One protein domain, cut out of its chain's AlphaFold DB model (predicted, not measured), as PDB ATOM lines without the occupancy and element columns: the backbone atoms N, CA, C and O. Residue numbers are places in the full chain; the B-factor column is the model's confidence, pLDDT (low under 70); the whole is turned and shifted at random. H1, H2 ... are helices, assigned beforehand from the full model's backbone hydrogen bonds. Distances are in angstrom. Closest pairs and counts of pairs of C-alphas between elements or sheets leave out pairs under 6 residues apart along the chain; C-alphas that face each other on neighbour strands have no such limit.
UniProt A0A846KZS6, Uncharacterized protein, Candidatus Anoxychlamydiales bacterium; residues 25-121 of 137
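This is residues 25 to 121 of the 137 residues of an uncharacterized protein of Candidatus Anoxychlamydiales bacterium (UniProt A0A846KZS6). One long helix, H1, makes the longest axis; H3 crosses it about perpendicular, H2 packs on the beginning of H3, and H4 folds back to H1 on the side away from H2. Residues 25 to 40 of H1 stick out as a long free arm. The printed part has 97 residues with four named helices, H1, H2, H3 and H4 in that order, and no named strand: all helix. It is loose, with a radius of gyration of the C-alphas of 16.9 A, and flat, spanning 61 by 33 by 15 A.

H1, residues 25 to 65, begins at C-alpha 25 (79.815, 146.526, 123.638) and is 60.3 A long. H2 is residues 70 to 83, 20.0 A. H3 is residues 92 to 105, 20.2 A. H4, residues 109 to 117, is 13.3 A long and ends at C-alpha 117 (106.713, 130.424, 123.534).

With residues 52 to 60 alone, H1 touches H3, about perpendicular at 89 degrees; the closest C-alphas, of Gly 56 and Lys 99, are 3.5 A apart. With residues 42 to 50 alone, H1 touches H4 at a steep tilt of 47 degrees, opposite ways; the closest C-alphas, of Leu 46 and Ala 116, are 4.9 A apart. Residues 73 to 78 of H2 touch residues 92 to 95 of H3, the helices about perpendicular at 73 degrees; the closest C-alphas, of Ala 77 and Ser 92, are 5.1 A apart. H3 and H4 are close but not clearly touching, the closest C-alphas, of Tyr 105 and Gln 112, 5.8 A apart. H1 and H2 are only just apart, at 8.1 A. In H1, H2 and H3 every O i to N i+4 pair is within hydrogen-bond range; in H4, 3 of 5.

The C-alphas of Val 25 and Asp 67, the two farthest apart, are 61.6 A apart. The printed part has no cut and no long link. No printed residue is under 70 in pLDDT.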
ATOM      1  N   VAL A  25      79.383 146.643 125.040       93.88
ATOM      2  CA  VAL A  25      79.815 146.526 123.638       93.88
ATOM      3  C   VAL A  25      81.272 146.971 123.472       93.88
ATOM      4  O   VAL A  25      82.068 146.263 122.848       93.88
ATOM      5  N   LEU A  26      81.651 148.106 124.063       93.62
ATOM      6  CA  LEU A  26      83.014 148.631 124.028       93.62
ATOM      7  C   LEU A  26      84.006 147.660 124.676       93.62
ATOM      8  O   LEU A  26      85.090 147.428 124.130       93.62
ATOM      9  N   GLU A  27      83.647 147.059 125.810       93.19
ATOM     10  CA  GLU A  27      84.458 146.036 126.466       93.19
ATOM     11  C   GLU A  27      84.606 144.784 125.591       93.19
ATOM     12  O   GLU A  27      85.726 144.312 125.367       93.19
ATOM     13  N   ALA A  28      83.506 144.278 125.029       95.88
ATOM     14  CA  ALA A  28      83.512 143.101 124.168       95.88
ATOM     15  C   ALA A  28      84.407 143.295 122.930       95.88
ATOM     16  O   ALA A  28      85.226 142.428 122.603       95.88
ATOM     17  N   ILE A  29      84.309 144.452 122.265       96.56
ATOM     18  CA  ILE A  29      85.162 144.809 121.122       96.56
ATOM     19  C   ILE A  29      86.619 144.954 121.572       96.56
ATOM     20  O   ILE A  29      87.514 144.373 120.953       96.56
ATOM     21  N   SER A  30      86.871 145.662 122.675       95.94
ATOM     22  CA  SER A  30      88.223 145.840 123.220       95.94
ATOM     23  C   SER A  30      88.898 144.500 123.518       95.94
ATOM     24  O   SER A  30      90.078 144.315 123.217       95.94
ATOM     25  N   ASN A  31      88.156 143.533 124.060       97.38
ATOM     26  CA  ASN A  31      88.664 142.195 124.345       97.38
ATOM     27  C   ASN A  31      88.982 141.412 123.065       97.38
ATOM     28  O   ASN A  31      90.036 140.775 122.993       97.38
ATOM     29  N   LYS A  32      88.153 141.518 122.016       97.88
ATOM     30  CA  LYS A  32      88.459 140.931 120.698       97.88
ATOM     31  C   LYS A  32      89.731 141.529 120.089       97.88
ATOM     32  O   LYS A  32      90.572 140.775 119.596       97.88
ATOM     33  N   VAL A  33      89.905 142.852 120.172       97.31
ATOM     34  CA  VAL A  33      91.106 143.551 119.682       97.31
ATOM     35  C   VAL A  33      92.352 143.088 120.435       97.31
ATOM     36  O   VAL A  33      93.335 142.695 119.806       97.31
ATOM     37  N   ARG A  34      92.310 143.051 121.772       97.62
ATOM     38  CA  ARG A  34      93.432 142.567 122.596       97.62
ATOM     39  C   ARG A  34      93.782 141.115 122.282       97.62
ATOM     40  O   ARG A  34      94.953 140.792 122.125       97.62
ATOM     41  N   ALA A  35      92.782 140.246 122.137       97.31
ATOM     42  CA  ALA A  35      93.010 138.850 121.778       97.31
ATOM     43  C   ALA A  35      93.686 138.716 120.402       97.31
ATOM     44  O   ALA A  35      94.594 137.899 120.243       97.31
ATOM     45  N   ALA A  36      93.285 139.530 119.419       97.62
ATOM     46  CA  ALA A  36      93.924 139.566 118.105       97.62
ATOM     47  C   ALA A  36      95.381 140.051 118.181       97.62
ATOM     48  O   ALA A  36      96.262 139.413 117.608       97.62
ATOM     49  N   GLN A  37      95.652 141.114 118.944       97.12
ATOM     50  CA  GLN A  37      97.012 141.613 119.175       97.12
ATOM     51  C   GLN A  37      97.901 140.560 119.843       97.12
ATOM     52  O   GLN A  37      99.021 140.337 119.394       97.12
ATOM     53  N   THR A  38      97.397 139.860 120.862       95.31
ATOM     54  CA  THR A  38      98.138 138.781 121.528       95.31
ATOM     55  C   THR A  38      98.500 137.662 120.555       95.31
ATOM     56  O   THR A  38      99.639 137.201 120.562       95.31
ATOM     57  N   ARG A  39      97.571 137.239 119.687       96.19
ATOM     58  CA  ARG A  39      97.865 136.225 118.660       96.19
ATOM     59  C   ARG A  39      98.928 136.705 117.673       96.19
ATOM     60  O   ARG A  39      99.849 135.951 117.383       96.19
ATOM     61  N   ALA A  40      98.836 137.953 117.214       95.94
ATOM     62  CA  ALA A  40      99.824 138.533 116.308       95.94
ATOM     63  C   ALA A  40     101.223 138.591 116.945       95.94
ATOM     64  O   ALA A  40     102.195 138.175 116.327       95.94
ATOM     65  N   ILE A  41     101.323 139.036 118.203       92.56
ATOM     66  CA  ILE A  41     102.596 139.095 118.934       92.56
ATOM     67  C   ILE A  41     103.196 137.696 119.110       92.56
ATOM     68  O   ILE A  41     104.398 137.533 118.926       92.56
ATOM     69  N   ARG A  42     102.377 136.683 119.428       92.50
ATOM     70  CA  ARG A  42     102.840 135.290 119.547       92.50
ATOM     71  C   ARG A  42     103.383 134.754 118.226       92.50
ATOM     72  O   ARG A  42     104.478 134.206 118.218       92.50
ATOM     73  N   ALA A  43     102.664 134.969 117.125       94.44
ATOM     74  CA  ALA A  43     103.117 134.556 115.798       94.44
ATOM     75  C   ALA A  43     104.446 135.231 115.418       94.44
ATOM     76  O   ALA A  43     105.376 134.565 114.981       94.44
ATOM     77  N   VAL A  44     104.580 136.537 115.671       93.12
ATOM     78  CA  VAL A  44     105.837 137.264 115.433       93.12
ATOM     79  C   VAL A  44     106.973 136.741 116.316       93.12
ATOM     80  O   VAL A  44     108.098 136.626 115.842       93.12
ATOM     81  N   ASN A  45     106.711 136.428 117.590       93.12
ATOM     82  CA  ASN A  45     107.733 135.886 118.488       93.12
ATOM     83  C   ASN A  45     108.226 134.511 118.027       93.12
ATOM     84  O   ASN A  45     109.431 134.281 118.030       93.12
ATOM     85  N   LEU A  46     107.310 133.637 117.600       93.69
ATOM     86  CA  LEU A  46     107.637 132.322 117.057       93.69
ATOM     87  C   LEU A  46     108.609 132.444 115.878       93.69
ATOM     88  O   LEU A  46     109.698 131.877 115.927       93.69
ATOM     89  N   GLU A  47     108.260 133.253 114.876       94.81
ATOM     90  CA  GLU A  47     109.116 133.494 113.706       94.81
ATOM     91  C   GLU A  47     110.465 134.109 114.098       94.81
ATOM     92  O   GLU A  47     111.519 133.697 113.615       94.81
ATOM     93  N   LEU A  48     110.463 135.067 115.028       93.75
ATOM     94  CA  LEU A  48     111.690 135.713 115.486       93.75
ATOM     95  C   LEU A  48     112.655 134.712 116.137       93.75
ATOM     96  O   LEU A  48     113.850 134.729 115.840       93.75
ATOM     97  N   ILE A  49     112.149 133.842 117.013       94.69
ATOM     98  CA  ILE A  49     112.967 132.828 117.685       94.69
ATOM     99  C   ILE A  49     113.454 131.766 116.694       94.69
ATOM    100  O   ILE A  49     114.608 131.346 116.792       94.69
ATOM    101  N   GLN A  50     112.643 131.384 115.702       94.50
ATOM    102  CA  GLN A  50     113.078 130.476 114.636       94.50
ATOM    103  C   GLN A  50     114.247 131.058 113.830       94.50
ATOM    104  O   GLN A  50     115.271 130.393 113.674       94.50
ATOM    105  N   VAL A  51     114.145 132.321 113.398       95.56
ATOM    106  CA  VAL A  51     115.232 133.018 112.689       95.56
ATOM    107  C   VAL A  51     116.489 133.102 113.554       95.56
ATOM    108  O   VAL A  51     117.596 132.871 113.076       95.56
ATOM    109  N   TYR A  52     116.344 133.405 114.842       95.94
ATOM    110  CA  TYR A  52     117.472 133.485 115.767       95.94
ATOM    111  C   TYR A  52     118.163 132.138 115.972       95.94
ATOM    112  O   TYR A  52     119.391 132.079 115.950       95.94
ATOM    113  N   ARG A  53     117.399 131.051 116.104       95.50
ATOM    114  CA  ARG A  53     117.947 129.691 116.163       95.50
ATOM    115  C   ARG A  53     118.706 129.343 114.883       95.50
ATOM    116  O   ARG A  53     119.786 128.768 114.959       95.50
ATOM    117  N   GLU A  54     118.167 129.714 113.726       96.94
ATOM    118  CA  GLU A  54     118.796 129.452 112.432       96.94
ATOM    119  C   GLU A  54     120.105 130.235 112.248       96.94
ATOM    120  O   GLU A  54     121.115 129.673 111.833       96.94
ATOM    121  N   ILE A  55     120.138 131.508 112.655       97.12
ATOM    122  CA  ILE A  55     121.383 132.290 112.713       97.12
ATOM    123  C   ILE A  55     122.400 131.604 113.633       97.12
ATOM    124  O   ILE A  55     123.573 131.494 113.279       97.12
ATOM    125  N   GLY A  56     121.954 131.117 114.793       96.75
ATOM    126  CA  GLY A  56     122.789 130.365 115.724       96.75
ATOM    127  C   GLY A  56     123.411 129.112 115.110       96.75
ATOM    128  O   GLY A  56     124.617 128.908 115.247       96.75
ATOM    129  N   ARG A  57     122.610 128.324 114.380       97.56
ATOM    130  CA  ARG A  57     123.061 127.145 113.622       97.56
ATOM    131  C   ARG A  57     124.131 127.510 112.600       97.56
ATOM    132  O   ARG A  57     125.191 126.896 112.585       97.56
ATOM    133  N   ILE A  58     123.878 128.536 111.786       97.75
ATOM    134  CA  ILE A  58     124.817 128.990 110.750       97.75
ATOM    135  C   ILE A  58     126.150 129.416 111.373       97.75
ATOM    136  O   ILE A  58     127.207 129.068 110.851       97.75
ATOM    137  N   ILE A  59     126.119 130.161 112.483       96.75
ATOM    138  CA  ILE A  59     127.342 130.564 113.186       96.75
ATOM    139  C   ILE A  59     128.093 129.326 113.687       96.75
ATOM    140  O   ILE A  59     129.289 129.226 113.433       96.75
ATOM    141  N   ASP A  60     127.416 128.383 114.351       96.38
ATOM    142  CA  ASP A  60     128.037 127.156 114.870       96.38
ATOM    143  C   ASP A  60     128.705 126.327 113.758       96.38
ATOM    144  O   ASP A  60     129.881 125.982 113.857       96.38
ATOM    145  N   GLU A  61     128.006 126.111 112.641       96.31
ATOM    146  CA  GLU A  61     128.540 125.408 111.467       96.31
ATOM    147  C   GLU A  61     129.746 126.126 110.861       96.31
ATOM    148  O   GLU A  61     130.730 125.494 110.463       96.31
ATOM    149  N   LYS A  62     129.702 127.461 110.794       95.38
ATOM    150  CA  LYS A  62     130.825 128.248 110.287       95.38
ATOM    151  C   LYS A  62     132.019 128.249 111.221       95.38
ATOM    152  O   LYS A  62     133.117 128.337 110.700       95.38
ATOM    153  N   GLN A  63     131.847 128.096 112.534       92.88
ATOM    154  CA  GLN A  63     132.979 127.906 113.449       92.88
ATOM    155  C   GLN A  63     133.632 126.525 113.321       92.88
ATOM    156  O   GLN A  63     134.808 126.382 113.629       92.88
ATOM    157  N   GLN A  64     132.881 125.511 112.886       91.19
ATOM    158  CA  GLN A  64     133.409 124.158 112.675       91.19
ATOM    159  C   GLN A  64     134.101 124.007 111.316       91.19
ATOM    160  O   GLN A  64     135.055 123.246 111.182       91.19
ATOM    161  N   THR A  65     133.603 124.710 110.296       90.38
ATOM    162  CA  THR A  65     134.067 124.581 108.902       90.38
ATOM    163  C   THR A  65     134.985 125.713 108.442       90.38
ATOM    164  O   THR A  65     135.601 125.606 107.382       90.38
ATOM    165  N   ALA A  66     135.078 126.803 109.205       83.81
ATOM    166  CA  ALA A  66     135.918 127.960 108.924       83.81
ATOM    167  C   ALA A  66     136.383 128.631 110.233       83.81
ATOM    168  O   ALA A  66     135.798 128.436 111.294       83.81
ATOM    169  N   ASP A  67     137.397 129.494 110.157       86.19
ATOM    170  CA  ASP A  67     137.892 130.262 111.314       86.19
ATOM    171  C   ASP A  67     136.988 131.468 111.641       86.19
ATOM    172  O   ASP A  67     137.395 132.634 111.628       86.19
ATOM    173  N   TRP A  68     135.708 131.210 111.929       91.62
ATOM    174  CA  TRP A  68     134.787 132.234 112.425       91.62
ATOM    175  C   TRP A  68     135.067 132.546 113.900       91.62
ATOM    176  O   TRP A  68     134.450 132.010 114.820       91.62
ATOM    177  N   GLY A  69     136.022 133.447 114.122       88.44
ATOM    178  CA  GLY A  69     136.314 134.036 115.428       88.44
ATOM    179  C   GLY A  69     135.483 135.288 115.742       88.44
ATOM    180  O   GLY A  69     134.611 135.711 114.978       88.44
ATOM    181  N   SER A  70     135.805 135.936 116.866       90.44
ATOM    182  CA  SER A  70     135.127 137.150 117.351       90.44
ATOM    183  C   SER A  70     135.064 138.279 116.321       90.44
ATOM    184  O   SER A  70     134.006 138.878 116.143       90.44
ATOM    185  N   SER A  71     136.152 138.524 115.588       92.31
ATOM    186  CA  SER A  71     136.224 139.596 114.583       92.31
ATOM    187  C   SER A  71     135.259 139.383 113.410       92.31
ATOM    188  O   SER A  71     134.656 140.337 112.914       92.31
ATOM    189  N   VAL A  72     135.057 138.130 112.986       94.94
ATOM    190  CA  VAL A  72     134.132 137.779 111.899       94.94
ATOM    191  C   VAL A  72     132.685 137.970 112.352       94.94
ATOM    192  O   VAL A  72     131.889 138.578 111.633       94.94
ATOM    193  N   VAL A  73     132.351 137.534 113.570       95.12
ATOM    194  CA  VAL A  73     131.006 137.708 114.144       95.12
ATOM    195  C   VAL A  73     130.692 139.185 114.405       95.12
ATOM    196  O   VAL A  73     129.564 139.626 114.184       95.12
ATOM    197  N   GLU A  74     131.673 139.987 114.820       96.69
ATOM    198  CA  GLU A  74     131.511 141.436 114.972       96.69
ATOM    199  C   GLU A  74     131.221 142.135 113.646       96.69
ATOM    200  O   GLU A  74     130.316 142.976 113.577       96.69
ATOM    201  N   ARG A  75     131.942 141.758 112.584       97.25
ATOM    202  CA  ARG A  75     131.673 142.248 111.232       97.25
ATOM    203  C   ARG A  75     130.271 141.853 110.775       97.25
ATOM    204  O   ARG A  75     129.516 142.729 110.361       97.25
ATOM    205  N   LEU A  76     129.887 140.585 110.939       96.88
ATOM    206  CA  LEU A  76     128.544 140.107 110.604       96.88
ATOM    207  C   LEU A  76     127.462 140.903 111.347       96.88
ATOM    208  O   LEU A  76     126.494 141.353 110.742       96.88
ATOM    209  N   ALA A  77     127.636 141.135 112.647       97.12
ATOM    210  CA  ALA A  77     126.693 141.911 113.442       97.12
ATOM    211  C   ALA A  77     126.580 143.371 112.963       97.12
ATOM    212  O   ALA A  77     125.491 143.950 112.988       97.12
ATOM    213  N   SER A  78     127.698 143.979 112.553       97.62
ATOM    214  CA  SER A  78     127.727 145.323 111.963       97.62
ATOM    215  C   SER A  78     126.964 145.364 110.639       97.62
ATOM    216  O   SER A  78     126.105 146.226 110.446       97.62
ATOM    217  N   ASP A  79     127.215 144.395 109.761       97.94
ATOM    218  CA  ASP A  79     126.593 144.320 108.441       97.94
ATOM    219  C   ASP A  79     125.084 144.044 108.548       97.94
ATOM    220  O   ASP A  79     124.286 144.752 107.934       97.94
ATOM    221  N   LEU A  80     124.659 143.129 109.426       97.19
ATOM    222  CA  LEU A  80     123.238 142.878 109.698       97.19
ATOM    223  C   LEU A  80     122.515 144.118 110.240       97.19
ATOM    224  O   LEU A  80     121.394 144.406 109.826       97.19
ATOM    225  N   ARG A  81     123.147 144.895 111.130       96.62
ATOM    226  CA  ARG A  81     122.562 146.152 111.633       96.62
ATOM    227  C   ARG A  81     122.407 147.211 110.541       96.62
ATOM    228  O   ARG A  81     121.448 147.977 110.594       96.62
ATOM    229  N   LYS A  82     123.315 147.256 109.562       96.94
ATOM    230  CA  LYS A  82     123.217 148.170 108.410       96.94
ATOM    231  C   LYS A  82     122.132 147.739 107.428       96.94
ATOM    232  O   LYS A  82     121.399 148.590 106.938       96.94
ATOM    233  N   LEU A  83     122.023 146.437 107.161       97.25
ATOM    234  CA  LEU A  83     121.016 145.879 106.253       97.25
ATOM    235  C   LEU A  83     119.603 145.949 106.844       97.25
ATOM    236  O   LEU A  83     118.639 146.191 106.121       97.25
ATOM    237  N   PHE A  84     119.477 145.794 108.163       95.19
ATOM    238  CA  PHE A  84     118.193 145.741 108.861       95.19
ATOM    239  C   PHE A  84     118.097 146.780 109.992       95.19
ATOM    240  O   PHE A  84     117.889 146.417 111.151       95.19
ATOM    241  N   PRO A  85     118.173 148.093 109.698       93.12
ATOM    242  CA  PRO A  85     118.289 149.140 110.721       93.12
ATOM    243  C   PRO A  85     117.043 149.284 111.609       93.12
ATOM    244  O   PRO A  85     117.117 149.817 112.715       93.12
ATOM    245  N   LYS A  86     115.880 148.810 111.142       92.19
ATOM    246  CA  LYS A  86     114.622 148.809 111.908       92.19
ATOM    247  C   LYS A  86     114.467 147.575 112.804       92.19
ATOM    248  O   LYS A  86     113.592 147.564 113.669       92.19
ATOM    249  N   VAL A  87     115.295 146.548 112.606       88.06
ATOM    250  CA  VAL A  87     115.246 145.300 113.371       88.06
ATOM    251  C   VAL A  87     116.236 145.395 114.524       88.06
ATOM    252  O   VAL A  87     117.436 145.595 114.346       88.06
ATOM    253  N   LYS A  88     115.724 145.256 115.744       86.38
ATOM    254  CA  LYS A  88     116.560 145.154 116.942       86.38
ATOM    255  C   LYS A  88     116.981 143.700 117.119       86.38
ATOM    256  O   LYS A  88     116.202 142.808 116.825       86.38
ATOM    257  N   GLY A  89     118.169 143.469 117.673       87.94
ATOM    258  CA  GLY A  89     118.599 142.119 118.049       87.94
ATOM    259  C   GLY A  89     119.933 141.677 117.461       87.94
ATOM    260  O   GLY A  89     120.523 140.771 118.025       87.94
ATOM    261  N   PHE A  90     120.473 142.348 116.442       94.94
ATOM    262  CA  PHE A  90     121.726 141.945 115.778       94.94
ATOM    263  C   PHE A  90     123.001 142.558 116.385       94.94
ATOM    264  O   PHE A  90     123.918 142.971 115.676       94.94
ATOM    265  N   SER A  91     123.083 142.664 117.714       94.56
ATOM    266  CA  SER A  91     124.353 142.996 118.379       94.56
ATOM    267  C   SER A  91     125.286 141.781 118.372       94.56
ATOM    268  O   SER A  91     124.805 140.654 118.423       94.56
ATOM    269  N   SER A  92     126.610 141.979 118.368       95.38
ATOM    270  CA  SER A  92     127.567 140.854 118.371       95.38
ATOM    271  C   SER A  92     127.321 139.911 119.553       95.38
ATOM    272  O   SER A  92     127.301 138.698 119.393       95.38
ATOM    273  N   ARG A  93     127.014 140.474 120.732       94.12
ATOM    274  CA  ARG A  93     126.595 139.714 121.918       94.12
ATOM    275  C   ARG A  93     125.363 138.850 121.655       94.12
ATOM    276  O   ARG A  93     125.331 137.704 122.077       94.12
ATOM    277  N   ASN A  94     124.343 139.392 120.996       95.25
ATOM    278  CA  ASN A  94     123.139 138.623 120.714       95.25
ATOM    279  C   ASN A  94     123.386 137.531 119.676       95.25
ATOM    280  O   ASN A  94     122.795 136.476 119.823       95.25
ATOM    281  N   LEU A  95     124.257 137.744 118.686       96.81
ATOM    282  CA  LEU A  95     124.646 136.685 117.746       96.81
ATOM    283  C   LEU A  95     125.296 135.502 118.481       96.81
ATOM    284  O   LEU A  95     124.976 134.353 118.194       96.81
ATOM    285  N   TRP A  96     126.140 135.773 119.480       95.81
ATOM    286  CA  TRP A  96     126.676 134.718 120.346       95.81
ATOM    287  C   TRP A  96     125.582 134.013 121.148       95.81
ATOM    288  O   TRP A  96     125.540 132.792 121.160       95.81
ATOM    289  N   ILE A  97     124.635 134.753 121.728       95.62
ATOM    290  CA  ILE A  97     123.512 134.136 122.454       95.62
ATOM    291  C   ILE A  97     122.602 133.330 121.510       95.62
ATOM    292  O   ILE A  97     122.039 132.325 121.919       95.62
ATOM    293  N   MET A  98     122.448 133.735 120.245       96.56
ATOM    294  CA  MET A  98     121.724 132.962 119.227       96.56
ATOM    295  C   MET A  98     122.421 131.629 118.949       96.56
ATOM    296  O   MET A  98     121.757 130.597 118.865       96.56
ATOM    297  N   LYS A  99     123.757 131.633 118.860       96.12
ATOM    298  CA  LYS A  99     124.554 130.404 118.789       96.12
ATOM    299  C   LYS A  99     124.345 129.547 120.040       96.12
ATOM    300  O   LYS A  99     124.043 128.367 119.902       96.12
ATOM    301  N   ASP A 100     124.434 130.135 121.232       94.81
ATOM    302  CA  ASP A 100     124.217 129.419 122.494       94.81
ATOM    303  C   ASP A 100     122.811 128.800 122.547       94.81
ATOM    304  O   ASP A 100     122.673 127.631 122.882       94.81
ATOM    305  N   LEU A 101     121.773 129.532 122.123       95.56
ATOM    306  CA  LEU A 101     120.400 129.025 122.006       95.56
ATOM    307  C   LEU A 101     120.344 127.760 121.138       95.56
ATOM    308  O   LEU A 101     119.732 126.766 121.530       95.56
ATOM    309  N   TYR A 102     120.968 127.799 119.957       96.19
ATOM    310  CA  TYR A 102     121.017 126.647 119.063       96.19
ATOM    311  C   TYR A 102     121.765 125.478 119.712       96.19
ATOM    312  O   TYR A 102     121.206 124.392 119.827       96.19
ATOM    313  N   VAL A 103     122.994 125.701 120.181       95.00
ATOM    314  CA  VAL A 103     123.849 124.645 120.739       95.00
ATOM    315  C   VAL A 103     123.230 124.014 121.984       95.00
ATOM    316  O   VAL A 103     123.276 122.796 122.124       95.00
ATOM    317  N   SER A 104     122.616 124.807 122.864       93.12
ATOM    318  CA  SER A 104     121.992 124.304 124.088       93.12
ATOM    319  C   SER A 104     120.726 123.491 123.826       93.12
ATOM    320  O   SER A 104     120.424 122.593 124.608       93.12
ATOM    321  N   TYR A 105     119.956 123.802 122.776       93.31
ATOM    322  CA  TYR A 105     118.631 123.202 122.560       93.31
ATOM    323  C   TYR A 105     118.558 122.250 121.357       93.31
ATOM    324  O   TYR A 105     117.536 121.581 121.194       93.31
ATOM    325  N   LYS A 106     119.593 122.153 120.508       92.81
ATOM    326  CA  LYS A 106     119.568 121.343 119.270       92.81
ATOM    327  C   LYS A 106     119.210 119.869 119.491       92.81
ATOM    328  O   LYS A 106     118.510 119.309 118.654       92.81
ATOM    329  N   ASP A 107     119.577 119.303 120.638       92.44
ATOM    330  CA  ASP A 107     119.324 117.896 120.981       92.44
ATOM    331  C   ASP A 107     118.051 117.701 121.833       92.44
ATOM    332  O   ASP A 107     117.699 116.585 122.207       92.44
ATOM    333  N   TYR A 108     117.322 118.785 122.128       92.31
ATOM    334  CA  TYR A 108     116.142 118.787 122.994       92.31
ATOM    335  C   TYR A 108     114.935 119.416 122.289       92.31
ATOM    336  O   TYR A 108     114.617 120.588 122.499       92.31
ATOM    337  N   GLU A 109     114.213 118.631 121.487       89.19
ATOM    338  CA  GLU A 109     113.048 119.087 120.705       89.19
ATOM    339  C   GLU A 109     112.023 119.865 121.552       89.19
ATOM    340  O   GLU A 109     111.555 120.938 121.167       89.19
ATOM    341  N   LYS A 110     111.755 119.398 122.777       91.56
ATOM    342  CA  LYS A 110     110.855 120.087 123.712       91.56
ATOM    343  C   LYS A 110     111.331 121.504 124.056       91.56
ATOM    344  O   LYS A 110     110.510 122.415 124.139       91.56
ATOM    345  N   LEU A 111     112.635 121.703 124.264       89.06
ATOM    346  CA  LEU A 111     113.194 123.023 124.570       89.06
ATOM    347  C   LEU A 111     113.163 123.941 123.347       89.06
ATOM    348  O   LEU A 111     112.941 125.137 123.505       89.06
ATOM    349  N   GLN A 112     113.298 123.391 122.136       86.94
ATOM    350  CA  GLN A 112     113.162 124.168 120.901       86.94
ATOM    351  C   GLN A 112     111.766 124.782 120.802       86.94
ATOM    352  O   GLN A 112     111.649 125.998 120.653       86.94
ATOM    353  N   THR A 113     110.719 123.977 121.000       88.75
ATOM    354  CA  THR A 113     109.332 124.460 120.996       88.75
ATOM    355  C   THR A 113     109.078 125.462 122.123       88.75
ATOM    356  O   THR A 113     108.558 126.547 121.883       88.75
ATOM    357  N   LEU A 114     109.504 125.155 123.354       92.00
ATOM    358  CA  LEU A 114     109.272 126.032 124.509       92.00
ATOM    359  C   LEU A 114     110.020 127.368 124.420       92.00
ATOM    360  O   LEU A 114     109.502 128.387 124.876       92.00
ATOM    361  N   SER A 115     111.211 127.391 123.818       90.50
ATOM    362  CA  SER A 115     111.981 128.627 123.635       90.50
ATOM    363  C   SER A 115     111.240 129.655 122.772       90.50
ATOM    364  O   SER A 115     111.382 130.860 122.992       90.50
ATOM    365  N   ALA A 116     110.396 129.193 121.843       90.75
ATOM    366  CA  ALA A 116     109.588 130.041 120.971       90.75
ATOM    367  C   ALA A 116     108.299 130.568 121.631       90.75
ATOM    368  O   ALA A 116     107.720 131.549 121.159       90.75
ATOM    369  N   GLU A 117     107.876 129.978 122.753       91.25
ATOM    370  CA  GLU A 117     106.713 130.424 123.534       91.25
ATOM    371  C   GLU A 117     107.036 131.611 124.458       91.25
ATOM    372  O   GLU A 117     106.139 132.292 124.966       91.25
ATOM    373  N   ILE A 118     108.324 131.892 124.680       92.38
ATOM    374  CA  ILE A 118     108.792 132.986 125.533       92.38
ATOM    375  C   ILE A 118     109.517 134.066 124.722       92.38
ATOM    376  O   ILE A 118     110.080 133.822 123.658       92.38
ATOM    377  N   SER A 119     109.518 135.296 125.244       92.12
ATOM    378  CA  SER A 119     110.202 136.421 124.593       92.12
ATOM    379  C   SER A 119     111.710 136.186 124.444       92.12
ATOM    380  O   SER A 119     112.337 135.532 125.283       92.12
ATOM    381  N   TRP A 120     112.335 136.814 123.444       93.62
ATOM    382  CA  TRP A 120     113.798 136.802 123.302       93.62
ATOM    383  C   TRP A 120     114.531 137.266 124.570       93.62
ATOM    384  O   TRP A 120     115.520 136.659 124.968       93.62
ATOM    385  N   SER A 121     114.028 138.288 125.269       92.12
ATOM    386  CA  SER A 121     114.618 138.738 126.538       92.12
ATOM    387  C   SER A 121     114.585 137.667 127.631       92.12
ATOM    388  O   SER A 121     115.522 137.588 128.424       92.12
TER     389      SER A 121